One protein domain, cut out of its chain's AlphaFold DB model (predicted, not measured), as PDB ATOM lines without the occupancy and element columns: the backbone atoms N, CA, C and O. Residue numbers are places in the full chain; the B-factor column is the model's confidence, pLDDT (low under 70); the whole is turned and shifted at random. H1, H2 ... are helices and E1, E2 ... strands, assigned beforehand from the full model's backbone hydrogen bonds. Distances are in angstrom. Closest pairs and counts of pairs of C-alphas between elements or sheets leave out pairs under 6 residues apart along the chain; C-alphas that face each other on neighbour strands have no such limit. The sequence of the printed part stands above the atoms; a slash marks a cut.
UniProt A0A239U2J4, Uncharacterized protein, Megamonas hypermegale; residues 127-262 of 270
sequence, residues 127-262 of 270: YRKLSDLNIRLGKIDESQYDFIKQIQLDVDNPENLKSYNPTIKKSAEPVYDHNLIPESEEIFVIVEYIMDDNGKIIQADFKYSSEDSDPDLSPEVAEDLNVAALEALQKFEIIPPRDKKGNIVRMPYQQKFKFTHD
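This is residues 127 to 262 of the 270 residues of an uncharacterized protein of Megamonas hypermegale (UniProt A0A239U2J4). A strongly twisted sheet of three strands has one long helix, H3, packed on one face, two layers in all. Beyond it lie a small two-strand ribbon, E1 and E4, and two short helices, H1 and H2, at one far end, where residues 152 to 159 stick out. The 136 printed residues run H1 H2 E1 E2 E3 H3 E4 E5; the sheets, E3 - E2 - E5 and E1 - E4, are antiparallel. The class is mixed, with under half of the residues in named elements; the whole is compact, with a radius of gyration of the C-alphas of 16.4 A and spans of 48 by 31 by 26 A.

E2, residues 186 to 195, is 27.5 A long and begins at C-alpha 186 (-9.249, -35.272, -36.557). E3 is residues 201 to 208, 19.2 A; E5, residues 253 to 260, 23.5 A, ends at C-alpha 260 (-7.314, -34.878, -31.875). H3, residues 219 to 234, is 22.3 A long. E1 is residues 167 to 170, E4 237 to 239, H1 147 to 154 and H2 158 to 162.

E2 is the inner strand, antiparallel to E5, with N 191 and O 255 at 2.8 A. E2 and E3 form a hairpin, with N 205 and O 192 at 2.8 A. H3 is on this sheet; its closest C-alphas to E5 are Ala 229 and Phe 257, 6.4 A. In E1 and E4, N 169 and O 237 are 2.8 A apart. H1 and H2 only just touch, only at the corner: C-alphas 154 and 160, 6.3 A. Every O i to N i+4 pair is within hydrogen-bond range in H1 and H3; in H2, 0 of 1, with 1 of 2 O i to N i+3 pairs.

The C-alphas farthest apart, Glu 183 and Lys 245, are 50.1 A apart. The printed part has no cut. Links E1 to E2 and E4 to E5 are long. Residues 141 to 163 and 209 to 215 have pLDDT under 70.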
ATOM      1  N   TYR A 127      -7.472 -18.283 -26.164       85.88
ATOM      2  CA  TYR A 127      -6.833 -18.585 -27.443       85.88
ATOM      3  C   TYR A 127      -5.533 -17.795 -27.628       85.88
ATOM      4  O   TYR A 127      -5.465 -16.598 -27.314       85.88
ATOM      5  N   ARG A 128      -4.501 -18.470 -28.134       91.00
ATOM      6  CA  ARG A 128      -3.234 -17.870 -28.553       91.00
ATOM      7  C   ARG A 128      -3.403 -17.164 -29.897       91.00
ATOM      8  O   ARG A 128      -4.309 -17.462 -30.671       91.00
ATOM      9  N   LYS A 129      -2.518 -16.205 -30.165       89.81
ATOM     10  CA  LYS A 129      -2.530 -15.386 -31.381       89.81
ATOM     11  C   LYS A 129      -1.276 -15.643 -32.201       89.81
ATOM     12  O   LYS A 129      -0.170 -15.635 -31.667       89.81
ATOM     13  N   LEU A 130      -1.427 -15.769 -33.518       86.88
ATOM     14  CA  LEU A 130      -0.282 -15.918 -34.424       86.88
ATOM     15  C   LEU A 130       0.617 -14.672 -34.428       86.88
ATOM     16  O   LEU A 130       1.821 -14.782 -34.645       86.88
ATOM     17  N   SER A 131       0.052 -13.495 -34.138       87.06
ATOM     18  CA  SER A 131       0.799 -12.238 -34.007       87.06
ATOM     19  C   SER A 131       1.830 -12.239 -32.879       87.06
ATOM     20  O   SER A 131       2.733 -11.406 -32.891       87.06
ATOM     21  N   ASP A 132       1.690 -13.143 -31.908       88.00
ATOM     22  CA  ASP A 132       2.634 -13.268 -30.795       88.00
ATOM     23  C   ASP A 132       3.917 -14.003 -31.227       88.00
ATOM     24  O   ASP A 132       4.947 -13.931 -30.553       88.00
ATOM     25  N   LEU A 133       3.882 -14.682 -32.381       85.44
ATOM     26  CA  LEU A 133       5.028 -15.357 -32.970       85.44
ATOM     27  C   LEU A 133       5.812 -14.382 -33.859       85.44
ATOM     28  O   LEU A 133       5.292 -13.799 -34.807       85.44
ATOM     29  N   ASN A 134       7.112 -14.241 -33.592       86.88
ATOM     30  CA  ASN A 134       8.022 -13.380 -34.361       86.88
ATOM     31  C   ASN A 134       8.436 -14.015 -35.710       86.88
ATOM     32  O   ASN A 134       9.626 -14.164 -35.992       86.88
ATOM     33  N   ILE A 135       7.466 -14.413 -36.538       86.44
ATOM     34  CA  ILE A 135       7.663 -14.975 -37.884       86.44
ATOM     35  C   ILE A 135       6.830 -14.182 -38.897       86.44
ATOM     36  O   ILE A 135       5.757 -13.671 -38.583       86.44
ATOM     37  N   ARG A 136       7.319 -14.070 -40.138       87.38
ATOM     38  CA  ARG A 136       6.533 -13.486 -41.232       87.38
ATOM     39  C   ARG A 136       5.407 -14.436 -41.632       87.38
ATOM     40  O   ARG A 136       5.670 -15.570 -42.017       87.38
ATOM     41  N   LEU A 137       4.172 -13.954 -41.579       87.75
ATOM     42  CA  LEU A 137       2.989 -14.731 -41.941       87.75
ATOM     43  C   LEU A 137       2.427 -14.266 -43.281       87.75
ATOM     44  O   LEU A 137       2.415 -13.067 -43.571       87.75
ATOM     45  N   GLY A 138       1.926 -15.216 -44.064       82.00
ATOM     46  CA  GLY A 138       1.161 -14.955 -45.277       82.00
ATOM     47  C   GLY A 138       1.674 -15.708 -46.495       82.00
ATOM     48  O   GLY A 138       2.760 -16.294 -46.474       82.00
ATOM     49  N   LYS A 139       0.867 -15.641 -47.561       76.69
ATOM     50  CA  LYS A 139       1.040 -16.416 -48.793       76.69
ATOM     51  C   LYS A 139       2.480 -16.422 -49.271       76.69
ATOM     52  O   LYS A 139       3.083 -15.372 -49.513       76.69
ATOM     53  N   ILE A 140       3.000 -17.629 -49.430       71.19
ATOM     54  CA  ILE A 140       4.309 -17.853 -50.014       71.19
ATOM     55  C   ILE A 140       4.154 -17.745 -51.532       71.19
ATOM     56  O   ILE A 140       3.422 -18.503 -52.160       71.19
ATOM     57  N   ASP A 141       4.794 -16.735 -52.118       67.50
ATOM     58  CA  ASP A 141       4.739 -16.487 -53.556       67.50
ATOM     59  C   ASP A 141       5.644 -17.479 -54.288       67.50
ATOM     60  O   ASP A 141       6.859 -17.296 -54.373       67.50
ATOM     61  N   GLU A 142       5.036 -18.534 -54.826       62.56
ATOM     62  CA  GLU A 142       5.707 -19.593 -55.586       62.56
ATOM     63  C   GLU A 142       6.577 -19.046 -56.734       62.56
ATOM     64  O   GLU A 142       7.588 -19.655 -57.087       62.56
ATOM     65  N   SER A 143       6.238 -17.874 -57.292       60.56
ATOM     66  CA  SER A 143       6.988 -17.263 -58.397       60.56
ATOM     67  C   SER A 143       8.360 -16.716 -57.990       60.56
ATOM     68  O   SER A 143       9.225 -16.544 -58.852       60.56
ATOM     69  N   GLN A 144       8.593 -16.493 -56.691       55.41
ATOM     70  CA  GLN A 144       9.894 -16.067 -56.160       55.41
ATOM     71  C   GLN A 144      10.912 -17.208 -56.113       55.41
ATOM     72  O   GLN A 144      12.110 -16.963 -55.957       55.41
ATOM     73  N   TYR A 145      10.460 -18.451 -56.274       60.19
ATOM     74  CA  TYR A 145      11.307 -19.628 -56.193       60.19
ATOM     75  C   TYR A 145      11.515 -20.177 -57.605       60.19
ATOM     76  O   TYR A 145      10.790 -21.048 -58.086       60.19
ATOM     77  N   ASP A 146      12.573 -19.686 -58.264       53.38
ATOM     78  CA  ASP A 146      13.085 -20.138 -59.575       53.38
ATOM     79  C   ASP A 146      13.316 -21.669 -59.673       53.38
ATOM     80  O   ASP A 146      13.575 -22.211 -60.751       53.38
ATOM     81  N   PHE A 147      13.162 -22.390 -58.563       56.12
ATOM     82  CA  PHE A 147      13.224 -23.835 -58.436       56.12
ATOM     83  C   PHE A 147      12.183 -24.598 -59.270       56.12
ATOM     84  O   PHE A 147      12.524 -25.666 -59.760       56.12
ATOM     85  N   ILE A 148      10.974 -24.078 -59.551       53.81
ATOM     86  CA  ILE A 148      10.027 -24.781 -60.456       53.81
ATOM     87  C   ILE A 148      10.657 -25.008 -61.845       53.81
ATOM     88  O   ILE A 148      10.489 -26.074 -62.441       53.81
ATOM     89  N   LYS A 149      11.469 -24.055 -62.329       54.44
ATOM     90  CA  LYS A 149      12.232 -24.206 -63.579       54.44
ATOM     91  C   LYS A 149      13.397 -25.187 -63.429       54.44
ATOM     92  O   LYS A 149      13.757 -25.858 -64.390       54.44
ATOM     93  N   GLN A 150      13.992 -25.273 -62.241       54.38
ATOM     94  CA  GLN A 150      15.142 -26.133 -61.953       54.38
ATOM     95  C   GLN A 150      14.735 -27.598 -61.720       54.38
ATOM     96  O   GLN A 150      15.386 -28.489 -62.254       54.38
ATOM     97  N   ILE A 151      13.597 -27.850 -61.059       54.84
ATOM     98  CA  ILE A 151      12.922 -29.156 -61.038       54.84
ATOM     99  C   ILE A 151      12.647 -29.607 -62.466       54.84
ATOM    100  O   ILE A 151      13.024 -30.711 -62.827       54.84
ATOM    101  N   GLN A 152      12.037 -28.754 -63.299       51.59
ATOM    102  CA  GLN A 152      11.729 -29.088 -64.696       51.59
ATOM    103  C   GLN A 152      12.967 -29.493 -65.513       51.59
ATOM    104  O   GLN A 152      12.820 -30.242 -66.474       51.59
ATOM    105  N   LEU A 153      14.167 -29.047 -65.121       51.31
ATOM    106  CA  LEU A 153      15.442 -29.447 -65.727       51.31
ATOM    107  C   LEU A 153      15.989 -30.782 -65.183       51.31
ATOM    108  O   LEU A 153      16.724 -31.458 -65.896       51.31
ATOM    109  N   ASP A 154      15.635 -31.170 -63.955       53.50
ATOM    110  CA  ASP A 154      16.085 -32.402 -63.285       53.50
ATOM    111  C   ASP A 154      15.022 -33.530 -63.273       53.50
ATOM    112  O   ASP A 154      15.314 -34.632 -62.808       53.50
ATOM    113  N   VAL A 155      13.812 -33.295 -63.809       50.97
ATOM    114  CA  VAL A 155      12.682 -34.259 -63.891       50.97
ATOM    115  C   VAL A 155      13.043 -35.556 -64.621       50.97
ATOM    116  O   VAL A 155      12.455 -36.599 -64.337       50.97
ATOM    117  N   ASP A 156      14.034 -35.527 -65.509       56.12
ATOM    118  CA  ASP A 156      14.506 -36.723 -66.212       56.12
ATOM    119  C   ASP A 156      15.264 -37.703 -65.292       56.12
ATOM    120  O   ASP A 156      15.557 -38.828 -65.700       56.12
ATOM    121  N   ASN A 157      15.574 -37.314 -64.045       62.00
ATOM    122  CA  ASN A 157      16.221 -38.183 -63.066       62.00
ATOM    123  C   ASN A 157      15.599 -38.043 -61.653       62.00
ATOM    124  O   ASN A 157      15.945 -37.119 -60.912       62.00
ATOM    125  N   PRO A 158      14.739 -38.987 -61.223       57.34
ATOM    126  CA  PRO A 158      14.017 -38.913 -59.949       57.34
ATOM    127  C   PRO A 158      14.922 -38.934 -58.706       57.34
ATOM    128  O   PRO A 158      14.516 -38.447 -57.652       57.34
ATOM    129  N   GLU A 159      16.160 -39.430 -58.810       61.56
ATOM    130  CA  GLU A 159      17.131 -39.371 -57.707       61.56
ATOM    131  C   GLU A 159      17.558 -37.928 -57.392       61.56
ATOM    132  O   GLU A 159      17.819 -37.601 -56.235       61.56
ATOM    133  N   ASN A 160      17.533 -37.027 -58.382       59.94
ATOM    134  CA  ASN A 160      17.806 -35.606 -58.153       59.94
ATOM    135  C   ASN A 160      16.670 -34.925 -57.373       59.94
ATOM    136  O   ASN A 160      16.907 -33.925 -56.705       59.94
ATOM    137  N   LEU A 161      15.442 -35.457 -57.417       61.09
ATOM    138  CA  LEU A 161      14.302 -34.877 -56.701       61.09
ATOM    139  C   LEU A 161      14.361 -35.163 -55.197       61.09
ATOM    140  O   LEU A 161      14.036 -34.293 -54.393       61.09
ATOM    141  N   LYS A 162      14.847 -36.348 -54.801       62.97
ATOM    142  CA  LYS A 162      14.992 -36.731 -53.385       62.97
ATOM    143  C   LYS A 162      15.963 -35.828 -52.621       62.97
ATOM    144  O   LYS A 162      15.737 -35.567 -51.443       62.97
ATOM    145  N   SER A 163      17.010 -35.317 -53.279       65.12
ATOM    146  CA  SER A 163      17.974 -34.402 -52.645       65.12
ATOM    147  C   SER A 163      17.392 -33.038 -52.266       65.12
ATOM    148  O   SER A 163      18.033 -32.293 -51.529       65.12
ATOM    149  N   TYR A 164      16.191 -32.710 -52.747       72.44
ATOM    150  CA  TYR A 164      15.523 -31.442 -52.468       72.44
ATOM    151  C   TYR A 164      14.598 -31.484 -51.242       72.44
ATOM    152  O   TYR A 164      14.050 -30.446 -50.877       72.44
ATOM    153  N   ASN A 165      14.468 -32.633 -50.568       79.44
ATOM    154  CA  ASN A 165      13.719 -32.733 -49.316       79.44
ATOM    155  C   ASN A 165      14.579 -32.319 -48.109       79.44
ATOM    156  O   ASN A 165      15.740 -32.728 -48.004       79.44
ATOM    157  N   PRO A 166      14.021 -31.546 -47.163       84.75
ATOM    158  CA  PRO A 166      14.720 -31.195 -45.938       84.75
ATOM    159  C   PRO A 166      14.903 -32.436 -45.061       84.75
ATOM    160  O   PRO A 166      14.044 -33.315 -45.013       84.75
ATOM    161  N   THR A 167      16.023 -32.514 -44.343       88.81
ATOM    162  CA  THR A 167      16.255 -33.610 -43.389       88.81
ATOM    163  C   THR A 167      15.878 -33.157 -41.986       88.81
ATOM    164  O   THR A 167      16.496 -32.238 -41.450       88.81
ATOM    165  N   ILE A 168      14.899 -33.815 -41.369       89.88
ATOM    166  CA  ILE A 168      14.490 -33.550 -39.986       89.88
ATOM    167  C   ILE A 168      15.347 -34.412 -39.055       89.88
ATOM    168  O   ILE A 168      15.272 -35.637 -39.089       89.88
ATOM    169  N   LYS A 169      16.176 -33.779 -38.222       92.56
ATOM    170  CA  LYS A 169      16.968 -34.456 -37.178       92.56
ATOM    171  C   LYS A 169      16.175 -34.663 -35.897       92.56
ATOM    172  O   LYS A 169      16.359 -35.666 -35.215       92.56
ATOM    173  N   LYS A 170      15.327 -33.692 -35.567       92.44
ATOM    174  CA  LYS A 170      14.496 -33.691 -34.369       92.44
ATOM    175  C   LYS A 170      13.166 -33.033 -34.684       92.44
ATOM    176  O   LYS A 170      13.150 -31.948 -35.263       92.44
ATOM    177  N   SER A 171      12.085 -33.682 -34.282       92.19
ATOM    178  CA  SER A 171      10.727 -33.150 -34.327       92.19
ATOM    179  C   SER A 171      10.243 -32.795 -32.920       92.19
ATOM    180  O   SER A 171      10.852 -33.162 -31.910       92.19
ATOM    181  N   ALA A 172       9.146 -32.052 -32.865       93.25
ATOM    182  CA  ALA A 172       8.405 -31.756 -31.651       93.25
ATOM    183  C   ALA A 172       6.908 -31.905 -31.935       93.25
ATOM    184  O   ALA A 172       6.456 -31.624 -33.044       93.25
ATOM    185  N   GLU A 173       6.143 -32.330 -30.938       92.88
ATOM    186  CA  GLU A 173       4.687 -32.395 -31.045       92.88
ATOM    187  C   GLU A 173       4.054 -31.032 -30.716       92.88
ATOM    188  O   GLU A 173       4.610 -30.268 -29.910       92.88
ATOM    189  N   PRO A 174       2.920 -30.688 -31.351       93.81
ATOM    190  CA  PRO A 174       2.165 -29.493 -31.006       93.81
ATOM    191  C   PRO A 174       1.569 -29.634 -29.610       93.81
ATOM    192  O   PRO A 174       0.991 -30.656 -29.264       93.81
ATOM    193  N   VAL A 175       1.696 -28.572 -28.815       92.69
ATOM    194  CA  VAL A 175       1.064 -28.471 -27.496       92.69
ATOM    195  C   VAL A 175      -0.157 -27.573 -27.636       92.69
ATOM    196  O   VAL A 175      -0.042 -26.418 -28.062       92.69
ATOM    197  N   TYR A 176      -1.327 -28.107 -27.310       92.25
ATOM    198  CA  TYR A 176      -2.618 -27.442 -27.453       92.25
ATOM    199  C   TYR A 176      -3.612 -27.980 -26.422       92.25
ATOM    200  O   TYR A 176      -3.358 -28.992 -25.775       92.25
ATOM    201  N   ASP A 177      -4.717 -27.263 -26.247       90.62
ATOM    202  CA  ASP A 177      -5.854 -27.753 -25.473       90.62
ATOM    203  C   ASP A 177      -6.668 -28.707 -26.355       90.62
ATOM    204  O   ASP A 177      -7.213 -28.309 -27.385       90.62
ATOM    205  N   HIS A 178      -6.707 -29.981 -25.980       87.69
ATOM    206  CA  HIS A 178      -7.363 -31.021 -26.767       87.69
ATOM    207  C   HIS A 178      -8.887 -30.853 -26.833       87.69
ATOM    208  O   HIS A 178      -9.505 -31.297 -27.800       87.69
ATOM    209  N   ASN A 179      -9.480 -30.119 -25.885       88.38
ATOM    210  CA  ASN A 179     -10.908 -29.797 -25.886       88.38
ATOM    211  C   ASN A 179     -11.315 -28.852 -27.023       88.38
ATOM    212  O   ASN A 179     -12.502 -28.669 -27.284       88.38
ATOM    213  N   LEU A 180     -10.343 -28.241 -27.711       86.50
ATOM    214  CA  LEU A 180     -10.603 -27.428 -28.897       86.50
ATOM    215  C   LEU A 180     -11.028 -28.265 -30.110       86.50
ATOM    216  O   LEU A 180     -11.578 -27.715 -31.063       86.50
ATOM    217  N   ILE A 181     -10.752 -29.570 -30.090       87.31
ATOM    218  CA  ILE A 181     -11.123 -30.512 -31.144       87.31
ATOM    219  C   ILE A 181     -12.381 -31.266 -30.694       87.31
ATOM    220  O   ILE A 181     -12.395 -31.759 -29.569       87.31
ATOM    221  N   PRO A 182     -13.427 -31.395 -31.523       83.50
ATOM    222  CA  PRO A 182     -14.588 -32.222 -31.188       83.50
ATOM    223  C   PRO A 182     -14.227 -33.708 -30.976       83.50
ATOM    224  O   PRO A 182     -13.364 -34.243 -31.669       83.50
ATOM    225  N   GLU A 183     -14.930 -34.399 -30.067       79.81
ATOM    226  CA  GLU A 183     -14.683 -35.786 -29.588       79.81
ATOM    227  C   GLU A 183     -14.687 -36.905 -30.657       79.81
ATOM    228  O   GLU A 183     -14.538 -38.086 -30.353       79.81
ATOM    229  N   SER A 184     -14.857 -36.593 -31.936       77.88
ATOM    230  CA  SER A 184     -14.824 -37.572 -33.034       77.88
ATOM    231  C   SER A 184     -14.221 -36.999 -34.314       77.88
ATOM    232  O   SER A 184     -14.441 -37.534 -35.400       77.88
ATOM    233  N   GLU A 185     -13.465 -35.909 -34.191       83.06
ATOM    234  CA  GLU A 185     -12.836 -35.233 -35.316       83.06
ATOM    235  C   GLU A 185     -11.311 -35.305 -35.228       83.06
ATOM    236  O   GLU A 185     -10.703 -35.213 -34.160       83.06
ATOM    237  N   GLU A 186     -10.685 -35.451 -36.395       86.00
ATOM    238  CA  GLU A 186      -9.249 -35.272 -36.557       86.00
ATOM    239  C   GLU A 186      -9.018 -34.067 -37.453       86.00
ATOM    240  O   GLU A 186      -9.484 -34.020 -38.594       86.00
ATOM    241  N   ILE A 187      -8.267 -33.095 -36.947       86.88
ATOM    242  CA  ILE A 187      -7.968 -31.877 -37.689       86.88
ATOM    243  C   ILE A 187      -6.519 -31.927 -38.129       86.88
ATOM    244  O   ILE A 187      -5.602 -32.167 -37.344       86.88
ATOM    245  N   PHE A 188      -6.308 -31.674 -39.412       88.75
ATOM    246  CA  PHE A 188      -4.986 -31.664 -40.003       88.75
ATOM    247  C   PHE A 188      -4.602 -30.258 -40.447       88.75
ATOM    248  O   PHE A 188      -5.160 -29.729 -41.411       88.75
ATOM    249  N   VAL A 189      -3.592 -29.690 -39.790       89.75
ATOM    250  CA  VAL A 189      -2.990 -28.411 -40.181       89.75
ATOM    251  C   VAL A 189      -1.744 -28.696 -41.005       89.75
ATOM    252  O   VAL A 189      -0.817 -29.363 -40.547       89.75
ATOM    253  N   ILE A 190      -1.710 -28.186 -42.229       90.50
ATOM    254  CA  ILE A 190      -0.526 -28.164 -43.081       90.50
ATOM    255  C   ILE A 190       0.109 -26.782 -42.949       90.50
ATOM    256  O   ILE A 190      -0.471 -25.776 -43.356       90.50
ATOM    257  N   VAL A 191       1.321 -26.742 -42.406       91.06
ATOM    258  CA  VAL A 191       2.149 -25.536 -42.371       91.06
ATOM    259  C   VAL A 191       3.035 -25.542 -43.605       91.06
ATOM    260  O   VAL A 191       3.899 -26.410 -43.747       91.06
ATOM    261  N   GLU A 192       2.824 -24.584 -44.497       89.94
ATOM    262  CA  GLU A 192       3.742 -24.298 -45.591       89.94
ATOM    263  C   GLU A 192       4.785 -23.297 -45.103       89.94
ATOM    264  O   GLU A 192       4.434 -22.265 -44.540       89.94
ATOM    265  N   TYR A 193       6.072 -23.586 -45.265       90.00
ATOM    266  CA  TYR A 193       7.126 -22.791 -44.650       90.00
ATOM    267  C   TYR A 193       8.359 -22.633 -45.525       90.00
ATOM    268  O   TYR A 193       8.695 -23.474 -46.355       90.00
ATOM    269  N   ILE A 194       9.083 -21.547 -45.267       87.81
ATOM    270  CA  ILE A 194      10.427 -21.309 -45.785       87.81
ATOM    271  C   ILE A 194      11.369 -21.235 -44.598       87.81
ATOM    272  O   ILE A 194      11.061 -20.618 -43.573       87.81
ATOM    273  N   MET A 195      12.546 -21.822 -44.768       88.88
ATOM    274  CA  MET A 195      13.615 -21.774 -43.786       88.88
ATOM    275  C   MET A 195      14.841 -21.020 -44.297       88.88
ATOM    276  O   MET A 195      15.057 -20.875 -45.502       88.88
ATOM    277  N   ASP A 196      15.633 -20.526 -43.355       89.06
ATOM    278  CA  ASP A 196      16.952 -19.972 -43.612       89.06
ATOM    279  C   ASP A 196      18.012 -21.067 -43.795       89.06
ATOM    280  O   ASP A 196      17.746 -22.271 -43.771       89.06
ATOM    281  N   ASP A 197      19.258 -20.627 -43.942       88.69
ATOM    282  CA  ASP A 197      20.386 -21.511 -44.208       88.69
ATOM    283  C   ASP A 197      20.784 -22.407 -43.023       88.69
ATOM    284  O   ASP A 197      21.552 -23.358 -43.191       88.69
ATOM    285  N   ASN A 198      20.248 -22.120 -41.838       90.88
ATOM    286  CA  ASN A 198      20.440 -22.889 -40.614       90.88
ATOM    287  C   ASN A 198      19.236 -23.792 -40.304       90.88
ATOM    288  O   ASN A 198      19.210 -24.411 -39.241       90.88
ATOM    289  N   GLY A 199      18.236 -23.843 -41.191       89.25
ATOM    290  CA  GLY A 199      17.009 -24.608 -40.987       89.25
ATOM    291  C   GLY A 199      15.991 -23.935 -40.069       89.25
ATOM    292  O   GLY A 199      15.047 -24.590 -39.635       89.25
ATOM    293  N   LYS A 200      16.150 -22.641 -39.760       93.19
ATOM    294  CA  LYS A 200      15.163 -21.891 -38.975       93.19
ATOM    295  C   LYS A 200      14.043 -21.382 -39.860       93.19
ATOM    296  O   LYS A 200      14.299 -20.794 -40.904       93.19
ATOM    297  N   ILE A 201      12.809 -21.530 -39.396       92.44
ATOM    298  CA  ILE A 201      11.622 -21.029 -40.092       92.44
ATOM    299  C   ILE A 201      11.627 -19.496 -40.117       92.44
ATOM    300  O   ILE A 201      11.735 -18.859 -39.070       92.44
ATOM    301  N   ILE A 202      11.499 -18.906 -41.307       90.81
ATOM    302  CA  ILE A 202      11.503 -17.445 -41.512       90.81
ATOM    303  C   ILE A 202      10.190 -16.901 -42.074       90.81
ATOM    304  O   ILE A 202       9.904 -15.712 -41.912       90.81
ATOM    305  N   GLN A 203       9.390 -17.753 -42.711       91.25
ATOM    306  CA  GLN A 203       8.059 -17.420 -43.198       91.25
ATOM    307  C   GLN A 203       7.176 -18.666 -43.175       91.25
ATOM    308  O   GLN A 203       7.675 -19.761 -43.443       91.25
ATOM    309  N   ALA A 204       5.892 -18.487 -42.867       92.06
ATOM    310  CA  ALA A 204       4.910 -19.562 -42.864       92.06
ATOM    311  C   ALA A 204       3.537 -19.110 -43.387       92.06
ATOM    312  O   ALA A 204       3.142 -17.950 -43.228       92.06
ATOM    313  N   ASP A 205       2.818 -20.056 -43.977       89.56
ATOM    314  CA  ASP A 205       1.411 -19.980 -44.358       89.56
ATOM    315  C   ASP A 205       0.697 -21.271 -43.927       89.56
ATOM    316  O   ASP A 205       1.340 -22.301 -43.703       89.56
ATOM    317  N   PHE A 206      -0.626 -21.227 -43.784       88.81
ATOM    318  CA  PHE A 206      -1.408 -22.336 -43.230       88.81
ATOM    319  C   PHE A 206      -2.479 -22.806 -44.206       88.81
ATOM    320  O   PHE A 206      -3.176 -22.009 -44.835       88.81
ATOM    321  N   LYS A 207      -2.626 -24.126 -44.307       85.75
ATOM    322  CA  LYS A 207      -3.657 -24.810 -45.088       85.75
ATOM    323  C   LYS A 207      -4.266 -25.908 -44.222       85.75
ATOM    324  O   LYS A 207      -3.555 -26.542 -43.448       85.75
ATOM    325  N   TYR A 208      -5.556 -26.172 -44.371       79.50
ATOM    326  CA  TYR A 208      -6.212 -27.292 -43.698       79.50
ATOM    327  C   TYR A 208      -6.406 -28.429 -44.696       79.50
ATOM    328  O   TYR A 208      -6.796 -28.210 -45.842       79.50
ATOM    329  N   SER A 209      -6.066 -29.648 -44.280       59.91
ATOM    330  CA  SER A 209      -6.244 -30.845 -45.102       59.91
ATOM    331  C   SER A 209      -7.646 -31.392 -44.869       59.91
ATOM    332  O   SER A 209      -7.803 -32.361 -44.134       59.91
ATOM    333  N   SER A 210      -8.649 -30.795 -45.497       51.34
ATOM    334  CA  SER A 210      -9.970 -31.407 -45.606       51.34
ATOM    335  C   SER A 210     -10.338 -31.531 -47.078       51.34
ATOM    336  O   SER A 210     -10.549 -30.528 -47.756       51.34
ATOM    337  N   GLU A 211     -10.408 -32.766 -47.572       44.50
ATOM    338  CA  GLU A 211     -10.997 -33.047 -48.883       44.50
ATOM    339  C   GLU A 211     -12.533 -32.917 -48.865       44.50
ATOM    340  O   GLU A 211     -13.114 -32.771 -49.933       44.50
ATOM    341  N   ASP A 212     -13.180 -32.856 -47.687       41.41
ATOM    342  CA  ASP A 212     -14.651 -32.901 -47.594       41.41
ATOM    343  C   ASP A 212     -15.351 -31.714 -46.902       41.41
ATOM    344  O   ASP A 212     -16.538 -31.507 -47.143       41.41
ATOM    345  N   SER A 213     -14.666 -30.879 -46.116       41.84
ATOM    346  CA  SER A 213     -15.229 -29.626 -45.570       41.84
ATOM    347  C   SER A 213     -14.193 -28.945 -44.686       41.84
ATOM    348  O   SER A 213     -13.632 -29.629 -43.830       41.84
ATOM    349  N   ASP A 214     -13.961 -27.634 -44.872       56.16
ATOM    350  CA  ASP A 214     -13.223 -26.814 -43.896       56.16
ATOM    351  C   ASP A 214     -13.720 -27.220 -42.502       56.16
ATOM    352  O   ASP A 214     -14.941 -27.224 -42.301       56.16
ATOM    353  N   PRO A 215     -12.834 -27.649 -41.584       62.56
ATOM    354  CA  PRO A 215     -13.287 -28.102 -40.280       62.56
ATOM    355  C   PRO A 215     -14.115 -26.963 -39.678       62.56
ATOM    356  O   PRO A 215     -13.708 -25.803 -39.808       62.56
ATOM    357  N   ASP A 216     -15.289 -27.266 -39.106       73.31
ATOM    358  CA  ASP A 216     -16.231 -26.269 -38.561       73.31
ATOM    359  C   ASP A 216     -15.682 -25.680 -37.250       73.31
ATOM    360  O   ASP A 216     -16.250 -25.765 -36.163       73.31
ATOM    361  N   LEU A 217     -14.475 -25.132 -37.350       78.31
ATOM    362  CA  LEU A 217     -13.729 -24.491 -36.301       78.31
ATOM    363  C   LEU A 217     -14.090 -23.022 -36.300       78.31
ATOM    364  O   LEU A 217     -14.059 -22.333 -37.324       78.31
ATOM    365  N   SER A 218     -14.309 -22.496 -35.100       85.62
ATOM    366  CA  SER A 218     -14.286 -21.052 -34.940       85.62
ATOM    367  C   SER A 218     -12.921 -20.495 -35.396       85.62
ATOM    368  O   SER A 218     -11.891 -21.148 -35.196       85.62
ATOM    369  N   PRO A 219     -12.866 -19.268 -35.947       87.25
ATOM    370  CA  PRO A 219     -11.603 -18.644 -36.345       87.25
ATOM    371  C   PRO A 219     -10.567 -18.575 -35.214       87.25
ATOM    372  O   PRO A 219      -9.368 -18.601 -35.469       87.25
ATOM    373  N   GLU A 220     -11.030 -18.492 -33.965       89.06
ATOM    374  CA  GLU A 220     -10.187 -18.437 -32.768       89.06
ATOM    375  C   GLU A 220      -9.526 -19.791 -32.476       89.06
ATOM    376  O   GLU A 220      -8.330 -19.840 -32.198       89.06
ATOM    377  N   VAL A 221     -10.279 -20.888 -32.613       89.50
ATOM    378  CA  VAL A 221      -9.748 -22.255 -32.500       89.50
ATOM    379  C   VAL A 221      -8.770 -22.537 -33.635       89.50
ATOM    380  O   VAL A 221      -7.659 -22.997 -33.390       89.50
ATOM    381  N   ALA A 222      -9.151 -22.212 -34.871       89.56
ATOM    382  CA  ALA A 222      -8.296 -22.383 -36.041       89.56
ATOM    383  C   ALA A 222      -6.945 -21.657 -35.866       89.56
ATOM    384  O   ALA A 222      -5.887 -22.240 -36.111       89.56
ATOM    385  N   GLU A 223      -6.971 -20.409 -35.384       91.00
ATOM    386  CA  GLU A 223      -5.763 -19.639 -35.078       91.00
ATOM    387  C   GLU A 223      -4.918 -20.295 -33.971       91.00
ATOM    388  O   GLU A 223      -3.701 -20.390 -34.127       91.00
ATOM    389  N   ASP A 224      -5.529 -20.803 -32.896       92.44
ATOM    390  CA  ASP A 224      -4.796 -21.462 -31.807       92.44
ATOM    391  C   ASP A 224      -4.091 -22.752 -32.262       92.44
ATOM    392  O   ASP A 224      -2.924 -22.974 -31.927       92.44
ATOM    393  N   LEU A 225      -4.745 -23.564 -33.100       92.75
ATOM    394  CA  LEU A 225      -4.126 -24.756 -33.692       92.75
ATOM    395  C   LEU A 225      -2.968 -24.386 -34.630       92.75
ATOM    396  O   LEU A 225      -1.926 -25.047 -34.621       92.75
ATOM    397  N   ASN A 226      -3.106 -23.300 -35.397       93.56
ATOM    398  CA  ASN A 226      -2.016 -22.778 -36.226       93.56
ATOM    399  C   ASN A 226      -0.823 -22.329 -35.374       93.56
ATOM    400  O   ASN A 226       0.323 -22.615 -35.727       93.56
ATOM    401  N   VAL A 227      -1.076 -21.672 -34.235       94.50
ATOM    402  CA  VAL A 227      -0.025 -21.327 -33.266       94.50
ATOM    403  C   VAL A 227       0.663 -22.592 -32.762       94.50
ATOM    404  O   VAL A 227       1.885 -22.677 -32.841       94.50
ATOM    405  N   ALA A 228      -0.095 -23.596 -32.313       95.25
ATOM    406  CA  ALA A 228       0.459 -24.850 -31.804       95.25
ATOM    407  C   ALA A 228       1.344 -25.567 -32.838       95.25
ATOM    408  O   ALA A 228       2.442 -26.028 -32.511       95.25
ATOM    409  N   ALA A 229       0.884 -25.632 -34.091       95.00
ATOM    410  CA  ALA A 229       1.625 -26.222 -35.202       95.00
ATOM    411  C   ALA A 229       2.931 -25.462 -35.480       95.00
ATOM    412  O   ALA A 229       3.996 -26.071 -35.611       95.00
ATOM    413  N   LEU A 230       2.879 -24.128 -35.539       95.38
ATOM    414  CA  LEU A 230       4.059 -23.314 -35.823       95.38
ATOM    415  C   LEU A 230       5.063 -23.326 -34.662       95.38
ATOM    416  O   LEU A 230       6.263 -23.433 -34.906       95.38
ATOM    417  N   GLU A 231       4.604 -23.286 -33.411       95.38
ATOM    418  CA  GLU A 231       5.461 -23.414 -32.225       95.38
ATOM    419  C   GLU A 231       6.181 -24.766 -32.178       95.38
ATOM    420  O   GLU A 231       7.352 -24.834 -31.791       95.38
ATOM    421  N   ALA A 232       5.502 -25.848 -32.571       95.81
ATOM    422  CA  ALA A 232       6.132 -27.152 -32.727       95.81
ATOM    423  C   ALA A 232       7.181 -27.121 -33.837       95.81
ATOM    424  O   ALA A 232       8.333 -27.481 -33.595       95.81
ATOM    425  N   LEU A 233       6.819 -26.619 -35.021       95.06
ATOM    426  CA  LEU A 233       7.718 -26.537 -36.170       95.06
ATOM    427  C   LEU A 233       8.977 -25.703 -35.873       95.06
ATOM    428  O   LEU A 233      10.076 -26.082 -36.263       95.06
ATOM    429  N   GLN A 234       8.854 -24.602 -35.127       94.31
ATOM    430  CA  GLN A 234       9.991 -23.778 -34.700       94.31
ATOM    431  C   GLN A 234      10.995 -24.524 -33.806       94.31
ATOM    432  O   GLN A 234      12.148 -24.100 -33.703       94.31
ATOM    433  N   LYS A 235      10.574 -25.610 -33.147       95.31
ATOM    434  CA  LYS A 235      11.432 -26.459 -32.305       95.31
ATOM    435  C   LYS A 235      12.101 -27.588 -33.092       95.31
ATOM    436  O   LYS A 235      12.890 -28.328 -32.501       95.31
ATOM    437  N   PHE A 236      11.795 -27.749 -34.382       94.06
ATOM    438  CA  PHE A 236      12.419 -28.785 -35.198       94.06
ATOM    439  C   PHE A 236      13.892 -28.446 -35.442       94.06
ATOM    440  O   PHE A 236      14.270 -27.291 -35.631       94.06
ATOM    441  N   GLU A 237      14.726 -29.480 -35.496       93.69
ATOM    442  CA  GLU A 237      16.096 -29.363 -35.991       93.69
ATOM    443  C   GLU A 237      16.116 -29.825 -37.449       93.69
ATOM    444  O   GLU A 237      16.145 -31.025 -37.728       93.69
ATOM    445  N   ILE A 238      16.063 -28.874 -38.383       92.06
ATOM    446  CA  ILE A 238      15.972 -29.142 -39.823       92.06
ATOM    447  C   ILE A 238      17.323 -28.854 -40.486       92.06
ATOM    448  O   ILE A 238      17.950 -27.831 -40.227       92.06
ATOM    449  N   ILE A 239      17.783 -29.749 -41.359       90.44
ATOM    450  CA  ILE A 239      18.911 -29.490 -42.259       90.44
ATOM    451  C   ILE A 239      18.346 -29.093 -43.626       90.44
ATOM    452  O   ILE A 239      17.675 -29.923 -44.257       90.44
ATOM    453  N   PRO A 240      18.639 -27.874 -44.116       88.69
ATOM    454  CA  PRO A 240      18.241 -27.469 -45.452       88.69
ATOM    455  C   PRO A 240      18.853 -28.355 -46.539       88.69
ATOM    456  O   PRO A 240      20.045 -28.683 -46.459       88.69
ATOM    457  N   PRO A 241      18.077 -28.726 -47.571       84.50
ATOM    458  CA  PRO A 241      18.599 -29.475 -48.699       84.50
ATOM    459  C   PRO A 241      19.592 -28.625 -49.486       84.50
ATOM    460  O   PRO A 241      19.516 -27.390 -49.521       84.50
ATOM    461  N   ARG A 242      20.534 -29.304 -50.137       82.25
ATOM    462  CA  ARG A 242      21.578 -28.672 -50.942       82.25
ATOM    463  C   ARG A 242      21.564 -29.224 -52.356       82.25
ATOM    464  O   ARG A 242      21.384 -30.421 -52.555       82.25
ATOM    465  N   ASP A 243      21.780 -28.344 -53.326       75.81
ATOM    466  CA  ASP A 243      21.981 -28.739 -54.715       75.81
ATOM    467  C   ASP A 243      23.344 -29.438 -54.899       75.81
ATOM    468  O   ASP A 243      24.193 -29.482 -54.002       75.81
ATOM    469  N   LYS A 244      23.601 -29.949 -56.108       75.00
ATOM    470  CA  LYS A 244      24.874 -30.606 -56.466       75.00
ATOM    471  C   LYS A 244      26.106 -29.704 -56.322       75.00
ATOM    472  O   LYS A 244      27.227 -30.203 -56.296       75.00
ATOM    473  N   LYS A 245      25.916 -28.383 -56.275       79.31
ATOM    474  CA  LYS A 245      26.977 -27.385 -56.096       79.31
ATOM    475  C   LYS A 245      27.162 -27.011 -54.619       79.31
ATOM    476  O   LYS A 245      28.041 -26.212 -54.310       79.31
ATOM    477  N   GLY A 246      26.369 -27.588 -53.714       77.75
ATOM    478  CA  GLY A 246      26.394 -27.324 -52.279       77.75
ATOM    479  C   GLY A 246      25.590 -26.092 -51.847       77.75
ATOM    480  O   GLY A 246      25.614 -25.759 -50.658       77.75
ATOM    481  N   ASN A 247      24.876 -25.428 -52.762       80.38
ATOM    482  CA  ASN A 247      24.029 -24.282 -52.435       80.38
ATOM    483  C   ASN A 247      22.743 -24.756 -51.774       80.38
ATOM    484  O   ASN A 247      22.182 -25.778 -52.161       80.38
ATOM    485  N   ILE A 248      22.257 -23.991 -50.802       76.25
ATOM    486  CA  ILE A 248      20.985 -24.293 -50.153       76.25
ATOM    487  C   ILE A 248      19.857 -24.028 -51.126       76.25
ATOM    488  O   ILE A 248      19.797 -22.983 -51.778       76.25
ATOM    489  N   VAL A 249      18.955 -24.991 -51.200       75.81
ATOM    490  CA  VAL A 249      17.788 -24.889 -52.054       75.81
ATOM    491  C   VAL A 249      16.679 -24.279 -51.218       75.81
ATOM    492  O   VAL A 249      16.245 -24.868 -50.236       75.81
ATOM    493  N   ARG A 250      16.274 -23.057 -51.566       74.38
ATOM    494  CA  ARG A 250      15.191 -22.346 -50.884       74.38
ATOM    495  C   ARG A 250      13.912 -22.513 -51.692       74.38
ATOM    496  O   ARG A 250      13.824 -22.020 -52.813       74.38
ATOM    497  N   MET A 251      12.945 -23.209 -51.116       75.25
ATOM    498  CA  MET A 251      11.608 -23.420 -51.670       75.25
ATOM    499  C   MET A 251      10.603 -23.517 -50.516       75.25
ATOM    500  O   MET A 251      11.028 -23.706 -49.371       75.25
ATOM    501  N   PRO A 252       9.296 -23.387 -50.784       80.12
ATOM    502  CA  PRO A 252       8.283 -23.765 -49.813       80.12
ATOM    503  C   PRO A 252       8.348 -25.265 -49.503       80.12
ATOM    504  O   PRO A 252       8.404 -26.103 -50.402       80.12
ATOM    505  N   TYR A 253       8.304 -25.590 -48.217       84.69
ATOM    506  CA  TYR A 253       8.159 -26.941 -47.688       84.69
ATOM    507  C   TYR A 253       6.831 -27.063 -46.961       84.69
ATOM    508  O   TYR A 253       6.275 -26.064 -46.521       84.69
ATOM    509  N   GLN A 254       6.332 -28.284 -46.797       87.69
ATOM    510  CA  GLN A 254       5.094 -28.538 -46.069       87.69
ATOM    511  C   GLN A 254       5.355 -29.480 -44.899       87.69
ATOM    512  O   GLN A 254       6.058 -30.478 -45.045       87.69
ATOM    513  N   GLN A 255       4.777 -29.165 -43.743       89.56
ATOM    514  CA  GLN A 255       4.712 -30.059 -42.592       89.56
ATOM    515  C   GLN A 255       3.254 -30.223 -42.176       89.56
ATOM    516  O   GLN A 255       2.566 -29.244 -41.898       89.56
ATOM    517  N   LYS A 256       2.796 -31.474 -42.113       90.94
ATOM    518  CA  LYS A 256       1.451 -31.825 -41.655       90.94
ATOM    519  C   LYS A 256       1.475 -32.121 -40.156       90.94
ATOM    520  O   LYS A 256       2.343 -32.858 -39.689       90.94
ATOM    521  N   PHE A 257       0.521 -31.559 -39.426       90.38
ATOM    522  CA  PHE A 257       0.268 -31.799 -38.008       90.38
ATOM    523  C   PHE A 257      -1.141 -32.352 -37.833       90.38
ATOM    524  O   PHE A 257      -2.067 -31.908 -38.513       90.38
ATOM    525  N   LYS A 258      -1.287 -33.326 -36.936       90.88
ATOM    526  CA  LYS A 258      -2.560 -33.948 -36.575       90.88
ATOM    527  C   LYS A 258      -2.978 -33.459 -35.192       90.88
ATOM    528  O   LYS A 258      -2.160 -33.468 -34.275       90.88
ATOM    529  N   PHE A 259      -4.240 -33.076 -35.067       90.19
ATOM    530  CA  PHE A 259      -4.874 -32.648 -33.829       90.19
ATOM    531  C   PHE A 259      -6.094 -33.527 -33.563       90.19
ATOM    532  O   PHE A 259      -6.866 -33.803 -34.482       90.19
ATOM    533  N   THR A 260      -6.247 -33.976 -32.322       90.12
ATOM    534  CA  THR A 260      -7.314 -34.878 -31.875       90.12
ATOM    535  C   THR A 260      -7.792 -34.469 -30.492       90.12
ATOM    536  O   THR A 260      -7.022 -33.912 -29.706       90.12
ATOM    537  N   HIS A 261      -9.043 -34.789 -30.181       88.25
ATOM    538  CA  HIS A 261      -9.547 -34.700 -28.815       88.25
ATOM    539  C   HIS A 261      -8.806 -35.686 -27.892       88.25
ATOM    540  O   HIS A 261      -8.319 -36.721 -28.357       88.25
ATOM    541  N   ASP A 262      -8.694 -35.361 -26.604       82.94
ATOM    542  CA  ASP A 262      -8.074 -36.228 -25.602       82.94
ATOM    543  C   ASP A 262      -9.164 -37.078 -24.959       82.94
ATOM    544  O   ASP A 262     -10.048 -36.575 -24.277       82.94
TER     545      ASP A 262